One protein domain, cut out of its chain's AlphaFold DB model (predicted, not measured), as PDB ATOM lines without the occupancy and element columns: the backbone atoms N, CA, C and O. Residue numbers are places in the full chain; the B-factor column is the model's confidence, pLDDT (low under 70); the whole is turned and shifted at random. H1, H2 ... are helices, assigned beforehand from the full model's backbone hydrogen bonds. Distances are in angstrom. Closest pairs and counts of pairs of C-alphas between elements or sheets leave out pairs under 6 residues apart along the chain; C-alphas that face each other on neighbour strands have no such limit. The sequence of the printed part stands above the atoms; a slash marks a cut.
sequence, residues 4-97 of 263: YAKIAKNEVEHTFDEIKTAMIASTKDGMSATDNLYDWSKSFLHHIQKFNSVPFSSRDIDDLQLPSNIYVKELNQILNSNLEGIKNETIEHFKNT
ATOM      1  N   TYR A   4     -18.220  17.291 -37.258       68.94
ATOM      2  CA  TYR A   4     -17.585  17.140 -35.947       68.94
ATOM      3  C   TYR A   4     -18.377  17.760 -34.794       68.94
ATOM      4  O   TYR A   4     -18.574  17.107 -33.778       68.94
ATOM      5  N   ALA A   5     -18.891  18.983 -34.956       76.31
ATOM      6  CA  ALA A   5     -19.674  19.650 -33.915       76.31
ATOM      7  C   ALA A   5     -21.004  18.923 -33.658       76.31
ATOM      8  O   ALA A   5     -21.496  18.902 -32.534       76.31
ATOM      9  N   LYS A   6     -21.581  18.298 -34.696       81.38
ATOM     10  CA  LYS A   6     -22.799  17.491 -34.560       81.38
ATOM     11  C   LYS A   6     -22.522  16.173 -33.832       81.38
ATOM     12  O   LYS A   6     -23.286  15.820 -32.944       81.38
ATOM     13  N   ILE A   7     -21.440  15.479 -34.192       83.50
ATOM     14  CA  ILE A   7     -21.022  14.239 -33.521       83.50
ATOM     15  C   ILE A   7     -20.699  14.527 -32.051       83.50
ATOM     16  O   ILE A   7     -21.284  13.906 -31.174       83.50
ATOM     17  N   ALA A   8     -19.863  15.532 -31.776       83.25
ATOM     18  CA  ALA A   8     -19.494  15.906 -30.412       83.25
ATOM     19  C   ALA A   8     -20.710  16.314 -29.569       83.25
ATOM     20  O   ALA A   8     -20.826  15.893 -28.424       83.25
ATOM     21  N   LYS A   9     -21.653  17.078 -30.139       87.06
ATOM     22  CA  LYS A   9     -22.908  17.405 -29.454       87.06
ATOM     23  C   LYS A   9     -23.673  16.139 -29.051       87.06
ATOM     24  O   LYS A   9     -24.092  16.050 -27.902       87.06
ATOM     25  N   ASN A  10     -23.852  15.195 -29.974       89.06
ATOM     26  CA  ASN A  10     -24.586  13.961 -29.698       89.06
ATOM     27  C   ASN A  10     -23.905  13.129 -28.598       89.06
ATOM     28  O   ASN A  10     -24.590  12.649 -27.703       89.06
ATOM     29  N   GLU A  11     -22.575  13.003 -28.635       89.31
ATOM     30  CA  GLU A  11     -21.807  12.280 -27.610       89.31
ATOM     31  C   GLU A  11     -21.916  12.941 -26.230       89.31
ATOM     32  O   GLU A  11     -22.103  12.261 -25.219       89.31
ATOM     33  N   VAL A  12     -21.859  14.277 -26.174       90.12
ATOM     34  CA  VAL A  12     -22.075  15.029 -24.931       90.12
ATOM     35  C   VAL A  12     -23.498  14.808 -24.422       90.12
ATOM     36  O   VAL A  12     -23.683  14.474 -23.260       90.12
ATOM     37  N   GLU A  13     -24.518  14.945 -25.269       90.69
ATOM     38  CA  GLU A  13     -25.909  14.710 -24.862       90.69
ATOM     39  C   GLU A  13     -26.112  13.292 -24.315       90.69
ATOM     40  O   GLU A  13     -26.642  13.149 -23.214       90.69
ATOM     41  N   HIS A  14     -25.603  12.281 -25.020       91.44
ATOM     42  CA  HIS A  14     -25.658  10.881 -24.605       91.44
ATOM     43  C   HIS A  14     -24.994  10.656 -23.239       91.44
ATOM     44  O   HIS A  14     -25.614  10.118 -22.324       91.44
ATOM     45  N   THR A  15     -23.763  11.143 -23.068       90.19
ATOM     46  CA  THR A  15     -23.000  11.004 -21.819       90.19
ATOM     47  C   THR A  15     -23.727  11.641 -20.629       90.19
ATOM     48  O   THR A  15     -23.795  11.072 -19.538       90.19
ATOM     49  N   PHE A  16     -24.300  12.830 -20.823       90.50
ATOM     50  CA  PHE A  16     -25.036  13.520 -19.763       90.50
ATOM     51  C   PHE A  16     -26.357  12.822 -19.414       90.50
ATOM     52  O   PHE A  16     -26.757  12.830 -18.246       90.50
ATOM     53  N   ASP A  17     -27.021  12.201 -20.387       91.06
ATOM     54  CA  ASP A  17     -28.242  11.430 -20.147       91.06
ATOM     55  C   ASP A  17     -27.961  10.147 -19.344       91.06
ATOM     56  O   ASP A  17     -28.743   9.795 -18.455       91.06
ATOM     57  N   GLU A  18     -26.819   9.490 -19.564       92.06
ATOM     58  CA  GLU A  18     -26.363   8.352 -18.752       92.06
ATOM     59  C   GLU A  18     -26.099   8.758 -17.293       92.06
ATOM     60  O   GLU A  18     -26.597   8.108 -16.368       92.06
ATOM     61  N   ILE A  19     -25.405   9.885 -17.070       89.69
ATOM     62  CA  ILE A  19     -25.165  10.434 -15.722       89.69
ATOM     63  C   ILE A  19     -26.494  10.717 -15.013       89.69
ATOM     64  O   ILE A  19     -26.708  10.265 -13.884       89.69
ATOM     65  N   LYS A  20     -27.426  11.415 -15.679       89.25
ATOM     66  CA  LYS A  20     -28.757  11.704 -15.118       89.25
ATOM     67  C   LYS A  20     -29.532  10.426 -14.807       89.25
ATOM     68  O   LYS A  20     -30.182  10.337 -13.764       89.25
ATOM     69  N   THR A  21     -29.450   9.424 -15.677       90.81
ATOM     70  CA  THR A  21     -30.112   8.130 -15.481       90.81
ATOM     71  C   THR A  21     -29.580   7.418 -14.237       90.81
ATOM     72  O   THR A  21     -30.376   6.970 -13.407       90.81
ATOM     73  N   ALA A  22     -28.257   7.383 -14.049       89.88
ATOM     74  CA  ALA A  22     -27.634   6.805 -12.860       89.88
ATOM     75  C   ALA A  22     -28.038   7.547 -11.572       89.88
ATOM     76  O   ALA A  22     -28.371   6.907 -10.570       89.88
ATOM     77  N   MET A  23     -28.089   8.884 -11.592       87.38
ATOM     78  CA  MET A  23     -28.546   9.684 -10.445       87.38
ATOM     79  C   MET A  23     -29.997   9.366 -10.052       87.38
ATOM     80  O   MET A  23     -30.309   9.179  -8.872       87.38
ATOM     81  N   ILE A  24     -30.893   9.280 -11.041       86.94
ATOM     82  CA  ILE A  24     -32.313   8.979 -10.814       86.94
ATOM     83  C   ILE A  24     -32.483   7.570 -10.241       86.94
ATOM     84  O   ILE A  24     -33.251   7.399  -9.295       86.94
ATOM     85  N   ALA A  25     -31.777   6.576 -10.787       88.69
ATOM     86  CA  ALA A  25     -31.829   5.198 -10.300       88.69
ATOM     87  C   ALA A  25     -31.389   5.108  -8.830       88.69
ATOM     88  O   ALA A  25     -32.123   4.589  -7.995       88.69
ATOM     89  N   SER A  26     -30.276   5.760  -8.494       86.00
ATOM     90  CA  SER A  26     -29.716   5.796  -7.131       86.00
ATOM     91  C   SER A  26     -30.632   6.452  -6.105       86.00
ATOM     92  O   SER A  26     -30.526   6.200  -4.914       86.00
ATOM     93  N   THR A  27     -31.554   7.296  -6.561       79.88
ATOM     94  CA  THR A  27     -32.539   7.957  -5.698       79.88
ATOM     95  C   THR A  27     -33.819   7.119  -5.534       79.88
ATOM     96  O   THR A  27     -34.583   7.338  -4.602       79.88
ATOM     97  N   LYS A  28     -34.078   6.159  -6.434       73.56
ATOM     98  CA  LYS A  28     -35.278   5.301  -6.432       73.56
ATOM     99  C   LYS A  28     -35.093   3.974  -5.696       73.56
ATOM    100  O   LYS A  28     -36.103   3.339  -5.395       73.56
ATOM    101  N   ASP A  29     -33.862   3.582  -5.370       69.56
ATOM    102  CA  ASP A  29     -33.515   2.322  -4.689       69.56
ATOM    103  C   ASP A  29     -33.907   2.297  -3.190       69.56
ATOM    104  O   ASP A  29     -33.208   1.754  -2.342       69.56
ATOM    105  N   GLY A  30     -35.056   2.886  -2.841       57.47
ATOM    106  CA  GLY A  30     -35.606   2.905  -1.484       57.47
ATOM    107  C   GLY A  30     -34.998   3.959  -0.558       57.47
ATOM    108  O   GLY A  30     -35.383   4.006   0.609       57.47
ATOM    109  N   MET A  31     -34.099   4.809  -1.065       61.38
ATOM    110  CA  MET A  31     -33.465   5.859  -0.272       61.38
ATOM    111  C   MET A  31     -34.446   7.000   0.040       61.38
ATOM    112  O   MET A  31     -35.064   7.577  -0.858       61.38
ATOM    113  N   SER A  32     -34.595   7.357   1.314       58.34
ATOM    114  CA  SER A  32     -35.323   8.549   1.733       58.34
ATOM    115  C   SER A  32     -34.579   9.817   1.297       58.34
ATOM    116  O   SER A  32     -33.352   9.861   1.213       58.34
ATOM    117  N   ALA A  33     -35.320  10.908   1.079       54.16
ATOM    118  CA  ALA A  33     -34.749  12.225   0.779       54.16
ATOM    119  C   ALA A  33     -33.796  12.756   1.875       54.16
ATOM    120  O   ALA A  33     -33.144  13.773   1.646       54.16
ATOM    121  N   THR A  34     -33.743  12.083   3.033       54.94
ATOM    122  CA  THR A  34     -32.950  12.399   4.227       54.94
ATOM    123  C   THR A  34     -31.853  11.367   4.540       54.94
ATOM    124  O   THR A  34     -31.222  11.467   5.590       54.94
ATOM    125  N   ASP A  35     -31.631  10.381   3.665       65.38
ATOM    126  CA  ASP A  35     -30.655   9.305   3.885       65.38
ATOM    127  C   ASP A  35     -29.199   9.764   3.752       65.38
ATOM    128  O   ASP A  35     -28.900  10.827   3.200       65.38
ATOM    129  N   ASN A  36     -28.281   8.944   4.278       69.25
ATOM    130  CA  ASN A  36     -26.855   9.244   4.249       69.25
ATOM    131  C   ASN A  36     -26.309   9.217   2.804       69.25
ATOM    132  O   ASN A  36     -26.685   8.387   1.975       69.25
ATOM    133  N   LEU A  37     -25.394  10.143   2.511       75.75
ATOM    134  CA  LEU A  37     -24.772  10.314   1.194       75.75
ATOM    135  C   LEU A  37     -23.896   9.129   0.772       75.75
ATOM    136  O   LEU A  37     -23.720   8.892  -0.418       75.75
ATOM    137  N   TYR A  38     -23.358   8.381   1.734       76.94
ATOM    138  CA  TYR A  38     -22.437   7.278   1.479       76.94
ATOM    139  C   TYR A  38     -23.112   6.126   0.724       76.94
ATOM    140  O   TYR A  38     -22.563   5.606  -0.251       76.94
ATOM    141  N   ASP A  39     -24.326   5.766   1.131       78.81
ATOM    142  CA  ASP A  39     -25.107   4.721   0.474       78.81
ATOM    143  C   ASP A  39     -25.584   5.176  -0.918       78.81
ATOM    144  O   ASP A  39     -25.517   4.401  -1.876       78.81
ATOM    145  N   TRP A  40     -25.940   6.461  -1.073       84.00
ATOM    146  CA  TRP A  40     -26.282   7.035  -2.381       84.00
ATOM    147  C   TRP A  40     -25.094   6.992  -3.338       84.00
ATOM    148  O   TRP A  40     -25.231   6.547  -4.474       84.00
ATOM    149  N   SER A  41     -23.911   7.391  -2.873       81.94
ATOM    150  CA  SER A  41     -22.683   7.381  -3.663       81.94
ATOM    151  C   SER A  41     -22.311   5.979  -4.148       81.94
ATOM    152  O   SER A  41     -21.935   5.808  -5.308       81.94
ATOM    153  N   LYS A  42     -22.469   4.950  -3.304       82.88
ATOM    154  CA  LYS A  42     -22.284   3.549  -3.718       82.88
ATOM    155  C   LYS A  42     -23.293   3.119  -4.775       82.88
ATOM    156  O   LYS A  42     -22.913   2.469  -5.749       82.88
ATOM    157  N   SER A  43     -24.560   3.482  -4.587       87.38
ATOM    158  CA  SER A  43     -25.619   3.181  -5.550       87.38
ATOM    159  C   SER A  43     -25.368   3.872  -6.894       87.38
ATOM    160  O   SER A  43     -25.480   3.244  -7.946       87.38
ATOM    161  N   PHE A  44     -24.943   5.137  -6.865       87.69
ATOM    162  CA  PHE A  44     -24.572   5.900  -8.052       87.69
ATOM    163  C   PHE A  44     -23.410   5.259  -8.789       87.69
ATOM    164  O   PHE A  44     -23.522   5.035  -9.993       87.69
ATOM    165  N   LEU A  45     -22.351   4.878  -8.071       88.00
ATOM    166  CA  LEU A  45     -21.210   4.190  -8.663       88.00
ATOM    167  C   LEU A  45     -21.635   2.885  -9.351       88.00
ATOM    168  O   LEU A  45     -21.247   2.629 -10.487       88.00
ATOM    169  N   HIS A  46     -22.490   2.094  -8.700       89.31
ATOM    170  CA  HIS A  46     -23.009   0.854  -9.273       89.31
ATOM    171  C   HIS A  46     -23.797   1.079 -10.573       89.31
ATOM    172  O   HIS A  46     -23.689   0.279 -11.502       89.31
ATOM    173  N   HIS A  47     -24.605   2.141 -10.655       91.06
ATOM    174  CA  HIS A  47     -25.396   2.427 -11.855       91.06
ATOM    175  C   HIS A  47     -24.579   3.095 -12.960       91.06
ATOM    176  O   HIS A  47     -24.743   2.714 -14.115       91.06
ATOM    177  N   ILE A  48     -23.684   4.036 -12.639       89.12
ATOM    178  CA  ILE A  48     -22.876   4.731 -13.652       89.12
ATOM    179  C   ILE A  48     -21.873   3.785 -14.322       89.12
ATOM    180  O   ILE A  48     -21.657   3.876 -15.522       89.12
ATOM    181  N   GLN A  49     -21.340   2.807 -13.581       89.50
ATOM    182  CA  GLN A  49     -20.420   1.790 -14.108       89.50
ATOM    183  C   GLN A  49     -21.076   0.790 -15.071       89.50
ATOM    184  O   GLN A  49     -20.374   0.002 -15.702       89.50
ATOM    185  N   LYS A  50     -22.410   0.798 -15.204       90.38
ATOM    186  CA  LYS A  50     -23.105   0.036 -16.256       90.38
ATOM    187  C   LYS A  50     -22.953   0.690 -17.630       90.38
ATOM    188  O   LYS A  50     -23.215   0.033 -18.635       90.38
ATOM    189  N   PHE A  51     -22.547   1.957 -17.670       88.44
ATOM    190  CA  PHE A  51     -22.279   2.702 -18.890       88.44
ATOM    191  C   PHE A  51     -20.776   2.718 -19.180       88.44
ATOM    192  O   PHE A  51     -19.954   2.823 -18.273       88.44
ATOM    193  N   ASN A  52     -20.410   2.634 -20.460       80.94
ATOM    194  CA  ASN A  52     -19.006   2.643 -20.889       80.94
ATOM    195  C   ASN A  52     -18.482   4.058 -21.189       80.94
ATOM    196  O   ASN A  52     -17.286   4.223 -21.419       80.94
ATOM    197  N   SER A  53     -19.357   5.068 -21.218       77.19
ATOM    198  CA  SER A  53     -19.007   6.404 -21.713       77.19
ATOM    199  C   SER A  53     -18.236   7.251 -20.700       77.19
ATOM    200  O   SER A  53     -17.501   8.152 -21.101       77.19
ATOM    201  N   VAL A  54     -18.364   6.973 -19.394       71.75
ATOM    202  CA  VAL A  54     -17.667   7.729 -18.341       71.75
ATOM    203  C   VAL A  54     -16.944   6.784 -17.383       71.75
ATOM    204  O   VAL A  54     -17.600   6.003 -16.693       71.75
ATOM    205  N   PRO A  55     -15.607   6.862 -17.273       72.75
ATOM    206  CA  PRO A  55     -14.841   6.007 -16.376       72.75
ATOM    207  C   PRO A  55     -14.890   6.545 -14.936       72.75
ATOM    208  O   PRO A  55     -13.879   6.995 -14.406       72.75
ATOM    209  N   PHE A  56     -16.066   6.516 -14.304       77.12
ATOM    210  CA  PHE A  56     -16.210   6.844 -12.883       77.12
ATOM    211  C   PHE A  56     -15.654   5.718 -12.001       77.12
ATOM    212  O   PHE A  56     -16.022   4.544 -12.123       77.12
ATOM    213  N   SER A  57     -14.793   6.090 -11.061       80.31
ATOM    214  CA  SER A  57     -14.223   5.214 -10.045       80.31
ATOM    215  C   SER A  57     -14.668   5.621  -8.640       80.31
ATOM    216  O   SER A  57     -15.215   6.700  -8.417       80.31
ATOM    217  N   SER A  58     -14.410   4.756  -7.656       75.06
ATOM    218  CA  SER A  58     -14.660   5.095  -6.251       75.06
ATOM    219  C   SER A  58     -13.830   6.296  -5.784       75.06
ATOM    220  O   SER A  58     -14.298   7.057  -4.948       75.06
ATOM    221  N   ARG A  59     -12.634   6.498  -6.358       79.56
ATOM    222  CA  ARG A  59     -11.752   7.623  -6.010       79.56
ATOM    223  C   ARG A  59     -12.375   8.964  -6.379       79.56
ATOM    224  O   ARG A  59     -12.299   9.897  -5.594       79.56
ATOM    225  N   ASP A  60     -13.053   9.025  -7.524       79.00
ATOM    226  CA  ASP A  60     -13.703  10.254  -7.994       79.00
ATOM    227  C   ASP A  60     -14.833  10.696  -7.055       79.00
ATOM    228  O   ASP A  60     -15.126  11.881  -6.953       79.00
ATOM    229  N   ILE A  61     -15.467   9.749  -6.355       72.56
ATOM    230  CA  ILE A  61     -16.477  10.036  -5.331       72.56
ATOM    231  C   ILE A  61     -15.822  10.519  -4.035       72.56
ATOM    232  O   ILE A  61     -16.306  11.480  -3.437       72.56
ATOM    233  N   ASP A  62     -14.739   9.867  -3.607       73.62
ATOM    234  CA  ASP A  62     -14.006  10.238  -2.392       73.62
ATOM    235  C   ASP A  62     -13.444  11.675  -2.490       73.62
ATOM    236  O   ASP A  62     -13.455  12.424  -1.510       73.62
ATOM    237  N   ASP A  63     -13.040  12.095  -3.694       75.38
ATOM    238  CA  ASP A  63     -12.501  13.430  -3.981       75.38
ATOM    239  C   ASP A  63     -13.544  14.562  -3.904       75.38
ATOM    240  O   ASP A  63     -13.172  15.729  -3.762       75.38
ATOM    241  N   LEU A  64     -14.851  14.261  -3.944       68.69
ATOM    242  CA  LEU A  64     -15.909  15.284  -3.907       68.69
ATOM    243  C   LEU A  64     -16.038  15.993  -2.550       68.69
ATOM    244  O   LEU A  64     -16.741  17.000  -2.476       68.69
ATOM    245  N   GLN A  65     -15.397  15.476  -1.490       68.88
ATOM    246  CA  GLN A  65     -15.382  16.056  -0.136       68.88
ATOM    247  C   GLN A  65     -16.759  16.582   0.312       68.88
ATOM    248  O   GLN A  65     -16.897  17.713   0.785       68.88
ATOM    249  N   LEU A  66     -17.803  15.771   0.115       68.06
ATOM    250  CA  LEU A  66     -19.176  16.225   0.311       68.06
ATOM    251  C   LEU A  66     -19.432  16.640   1.777       68.06
ATOM    252  O   LEU A  66     -19.041  15.916   2.699       68.06
ATOM    253  N   PRO A  67     -20.118  17.774   2.018       66.25
ATOM    254  CA  PRO A  67     -20.487  18.207   3.359       66.25
ATOM    255  C   PRO A  67     -21.343  17.165   4.082       66.25
ATOM    256  O   PRO A  67     -22.302  16.630   3.529       66.25
ATOM    257  N   SER A  68     -21.046  16.933   5.361       65.25
ATOM    258  CA  SER A  68     -21.705  15.910   6.190       65.25
ATOM    259  C   SER A  68     -23.197  16.172   6.438       65.25
ATOM    260  O   SER A  68     -23.899  15.298   6.938       65.25
ATOM    261  N   ASN A  69     -23.668  17.386   6.149       68.00
ATOM    262  CA  ASN A  69     -25.015  17.879   6.429       68.00
ATOM    263  C   ASN A  69     -25.889  18.054   5.176       68.00
ATOM    264  O   ASN A  69     -27.013  18.533   5.310       68.00
ATOM    265  N   ILE A  70     -25.396  17.709   3.981       72.12
ATOM    266  CA  ILE A  70     -26.202  17.766   2.757       72.12
ATOM    267  C   ILE A  70     -27.080  16.520   2.656       72.12
ATOM    268  O   ILE A  70     -26.612  15.388   2.769       72.12
ATOM    269  N   TYR A  71     -28.362  16.736   2.378       77.88
ATOM    270  CA  TYR A  71     -29.297  15.660   2.079       77.88
ATOM    271  C   TYR A  71     -29.263  15.288   0.592       77.88
ATOM    272  O   TYR A  71     -29.086  16.148  -0.273       77.88
ATOM    273  N   VAL A  72     -29.528  14.017   0.270       77.69
ATOM    274  CA  VAL A  72     -29.560  13.495  -1.114       77.69
ATOM    275  C   VAL A  72     -30.455  14.337  -2.035       77.69
ATOM    276  O   VAL A  72     -30.131  14.557  -3.202       77.69
ATOM    277  N   LYS A  73     -31.577  14.861  -1.524       77.44
ATOM    278  CA  LYS A  73     -32.476  15.728  -2.300       77.44
ATOM    279  C   LYS A  73     -31.824  17.057  -2.698       77.44
ATOM    280  O   LYS A  73     -31.985  17.483  -3.840       77.44
ATOM    281  N   GLU A  74     -31.109  17.697  -1.777       78.12
ATOM    282  CA  GLU A  74     -30.399  18.957  -2.028       78.12
ATOM    283  C   GLU A  74     -29.212  18.724  -2.964       78.12
ATOM    284  O   GLU A  74     -29.048  19.457  -3.940       78.12
ATOM    285  N   LEU A  75     -28.461  17.637  -2.749       79.38
ATOM    286  CA  LEU A  75     -27.378  17.224  -3.641       79.38
ATOM    287  C   LEU A  75     -27.884  17.021  -5.075       79.38
ATOM    288  O   LEU A  75     -27.312  17.564  -6.013       79.38
ATOM    289  N   ASN A  76     -28.984  16.288  -5.256       79.56
ATOM    290  CA  ASN A  76     -29.567  16.049  -6.575       79.56
ATOM    291  C   ASN A  76     -30.001  17.343  -7.273       79.56
ATOM    292  O   ASN A  76     -29.880  17.447  -8.492       79.56
ATOM    293  N   GLN A  77     -30.520  18.328  -6.538       81.62
ATOM    294  CA  GLN A  77     -30.881  19.623  -7.121       81.62
ATOM    295  C   GLN A  77     -29.639  20.381  -7.598       81.62
ATOM    296  O   GLN A  77     -29.620  20.831  -8.744       81.62
ATOM    297  N   ILE A  78     -28.598  20.447  -6.762       81.81
ATOM    298  CA  ILE A  78     -27.318  21.095  -7.084       81.81
ATOM    299  C   ILE A  78     -26.648  20.418  -8.286       81.81
ATOM    300  O   ILE A  78     -26.206  21.083  -9.221       81.81
ATOM    301  N   LEU A  79     -26.598  19.085  -8.291       82.12
ATOM    302  CA  LEU A  79     -26.017  18.320  -9.387       82.12
ATOM    303  C   LEU A  79     -26.797  18.533 -10.683       82.12
ATOM    304  O   LEU A  79     -26.178  18.783 -11.706       82.12
ATOM    305  N   ASN A  80     -28.132  18.511 -10.660       84.00
ATOM    306  CA  ASN A  80     -28.921  18.727 -11.875       84.00
ATOM    307  C   ASN A  80     -28.708  20.122 -12.477       84.00
ATOM    308  O   ASN A  80     -28.564  20.233 -13.695       84.00
ATOM    309  N   SER A  81     -28.665  21.179 -11.655       84.31
ATOM    310  CA  SER A  81     -28.409  22.533 -12.160       84.31
ATOM    311  C   SER A  81     -26.996  22.673 -12.720       84.31
ATOM    312  O   SER A  81     -26.814  23.226 -13.803       84.31
ATOM    313  N   ASN A  82     -26.000  22.134 -12.013       86.81
ATOM    314  CA  ASN A  82     -24.603  22.234 -12.426       86.81
ATOM    315  C   ASN A  82     -24.321  21.380 -13.665       86.81
ATOM    316  O   ASN A  82     -23.647  21.845 -14.578       86.81
ATOM    317  N   LEU A  83     -24.878  20.169 -13.742       87.19
ATOM    318  CA  LEU A  83     -24.748  19.300 -14.910       87.19
ATOM    319  C   LEU A  83     -25.346  19.948 -16.157       87.19
ATOM    320  O   LEU A  83     -24.738  19.870 -17.217       87.19
ATOM    321  N   GLU A  84     -26.493  20.619 -16.058       89.06
ATOM    322  CA  GLU A  84     -27.059  21.316 -17.219       89.06
ATOM    323  C   GLU A  84     -26.174  22.492 -17.666       89.06
ATOM    324  O   GLU A  84     -25.992  22.709 -18.865       89.06
ATOM    325  N   GLY A  85     -25.568  23.216 -16.718       91.88
ATOM    326  CA  GLY A  85     -24.574  24.252 -17.009       91.88
ATOM    327  C   GLY A  85     -23.358  23.691 -17.750       91.88
ATOM    328  O   GLY A  85     -23.070  24.116 -18.868       91.88
ATOM    329  N   ILE A  86     -22.716  22.665 -17.179       89.88
ATOM    330  CA  ILE A  86     -21.530  22.015 -17.761       89.88
ATOM    331  C   ILE A  86     -21.863  21.412 -19.131       89.88
ATOM    332  O   ILE A  86     -21.064  21.532 -20.059       89.88
ATOM    333  N   LYS A  87     -23.046  20.806 -19.303       91.69
ATOM    334  CA  LYS A  87     -23.512  20.279 -20.595       91.69
ATOM    335  C   LYS A  87     -23.507  21.370 -21.660       91.69
ATOM    336  O   LYS A  87     -22.930  21.184 -22.732       91.69
ATOM    337  N   ASN A  88     -24.131  22.507 -21.363       91.31
ATOM    338  CA  ASN A  88     -24.243  23.615 -22.306       91.31
ATOM    339  C   ASN A  88     -22.879  24.247 -22.609       91.31
ATOM    340  O   ASN A  88     -22.565  24.466 -23.778       91.31
ATOM    341  N   GLU A  89     -22.041  24.458 -21.594       92.44
ATOM    342  CA  GLU A  89     -20.668  24.948 -21.767       92.44
ATOM    343  C   GLU A  89     -19.827  24.004 -22.632       92.44
ATOM    344  O   GLU A  89     -19.115  24.448 -23.532       92.44
ATOM    345  N   THR A  90     -19.958  22.694 -22.420       89.44
ATOM    346  CA  THR A  90     -19.239  21.671 -23.188       89.44
ATOM    347  C   THR A  90     -19.705  21.646 -24.646       89.44
ATOM    348  O   THR A  90     -18.883  21.590 -25.562       89.44
ATOM    349  N   ILE A  91     -21.016  21.745 -24.896       89.81
ATOM    350  CA  ILE A  91     -21.571  21.842 -26.256       89.81
ATOM    351  C   ILE A  91     -21.065  23.109 -26.960       89.81
ATOM    352  O   ILE A  91     -20.659  23.038 -28.122       89.81
ATOM    353  N   GLU A  92     -21.067  24.261 -26.285       89.88
ATOM    354  CA  GLU A  92     -20.542  25.513 -26.845       89.88
ATOM    355  C   GLU A  92     -19.033  25.446 -27.097       89.88
ATOM    356  O   GLU A  92     -18.562  25.930 -28.128       89.88
ATOM    357  N   HIS A  93     -18.273  24.787 -26.222       87.00
ATOM    358  CA  HIS A  93     -16.857  24.526 -26.450       87.00
ATOM    359  C   HIS A  93     -16.654  23.754 -27.761       87.00
ATOM    360  O   HIS A  93     -15.985  24.253 -28.664       87.00
ATOM    361  N   PHE A  94     -17.320  22.605 -27.929       84.31
ATOM    362  CA  PHE A  94     -17.186  21.783 -29.137       84.31
ATOM    363  C   PHE A  94     -17.686  22.457 -30.420       84.31
ATOM    364  O   PHE A  94     -17.167  22.161 -31.497       84.31
ATOM    365  N   LYS A  95     -18.655  23.377 -30.342       85.12
ATOM    366  CA  LYS A  95     -19.066  24.193 -31.500       85.12
ATOM    367  C   LYS A  95     -17.949  25.112 -31.997       85.12
ATOM    368  O   LYS A  95     -17.867  25.352 -33.201       85.12
ATOM    369  N   ASN A  96     -17.118  25.610 -31.084       83.38
ATOM    370  CA  ASN A  96     -16.005  26.517 -31.374       83.38
ATOM    371  C   ASN A  96     -14.672  25.778 -31.611       83.38
ATOM    372  O   ASN A  96     -13.654  26.386 -31.954       83.38
ATOM    373  N   THR A  97     -14.674  24.457 -31.459       79.12
ATOM    374  CA  THR A  97     -13.526  23.594 -31.718       79.12
ATOM    375  C   THR A  97     -13.333  23.362 -33.225       79.12
ATOM    376  O   THR A  97     -14.267  23.095 -33.978       79.12
TER     377      THR A  97
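This is residues 4 to 97 of the 263 residues of an uncharacterized protein of Mytilus coruscus (UniProt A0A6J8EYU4). Two long helices, H1 and H4, lie side by side and run opposite ways, and together they make the long axis of the domain. At the end where H1 finishes and H4 starts, the shorter helix H2 packs slantwise on the last part of H1, and from H2 an arch of chain holding the small helix H3 swings round to the start of H4. The printed part has 94 residues with four named helices, in the order H1, H2, H3, H4, and no named strand; the class is all helix. It is only just compact, close to loose, with a radius of gyration of the C-alphas of 14.3 A, and its elongated outline spans 42 by 24 by 23 A.

Find C-alpha 4 at (-17.585, 17.140, -35.947); from there H1 runs through residues 4 to 28, 36.4 A from first to last C-alpha, to C-alpha 28 at (-35.278, 5.301, -6.432). After 8 residues you reach H2, residues 37 to 48, 16.0 A long. A further 9 residues lead to H3, residues 58 to 62, 6.5 A long. After another 9 residues, H4 covers residues 72 to 96 and is 35.6 A long; look for its end at C-alpha 96, (-16.005, 26.517, -31.374).

Start with H1 and H4, which touch at a shallow tilt of 6 degrees and run opposite ways; their closest C-alphas are those of Ala 5 and Lys 95, 5.2 A apart. H1 also touches H2, with its residues 18 to 27 alone, at a steep tilt of 46 degrees and opposite ways; here look at the closest C-alphas, those of Ala 22 and His 47, 5.0 A apart. H2 and H4 are close but not clearly touching, with the C-alphas of Leu 37 and Val 72 closest at 6.2 A. H2 and H3 are also close but not clearly touching; their closest C-alphas, those of Ser 41 and Ile 61, are 7.0 A apart. H3 is apart from H1 and from H4. In H1, H2, H3 and H4 you will find every backbone O i to N i+4 pair within hydrogen-bond range.

The two C-alphas farthest apart are those of Tyr 4 and Thr 34, 43.3 A, while the first and last printed C-alphas, Tyr 4 and Thr 97, are 8.7 A apart. The printed part has no cut, and the three links between the helices are short but not tight. The mean pLDDT of the printed part is 81.0; look for values under 70 at residue 4, residues 29 to 36 and residues 64 to 69 of this model.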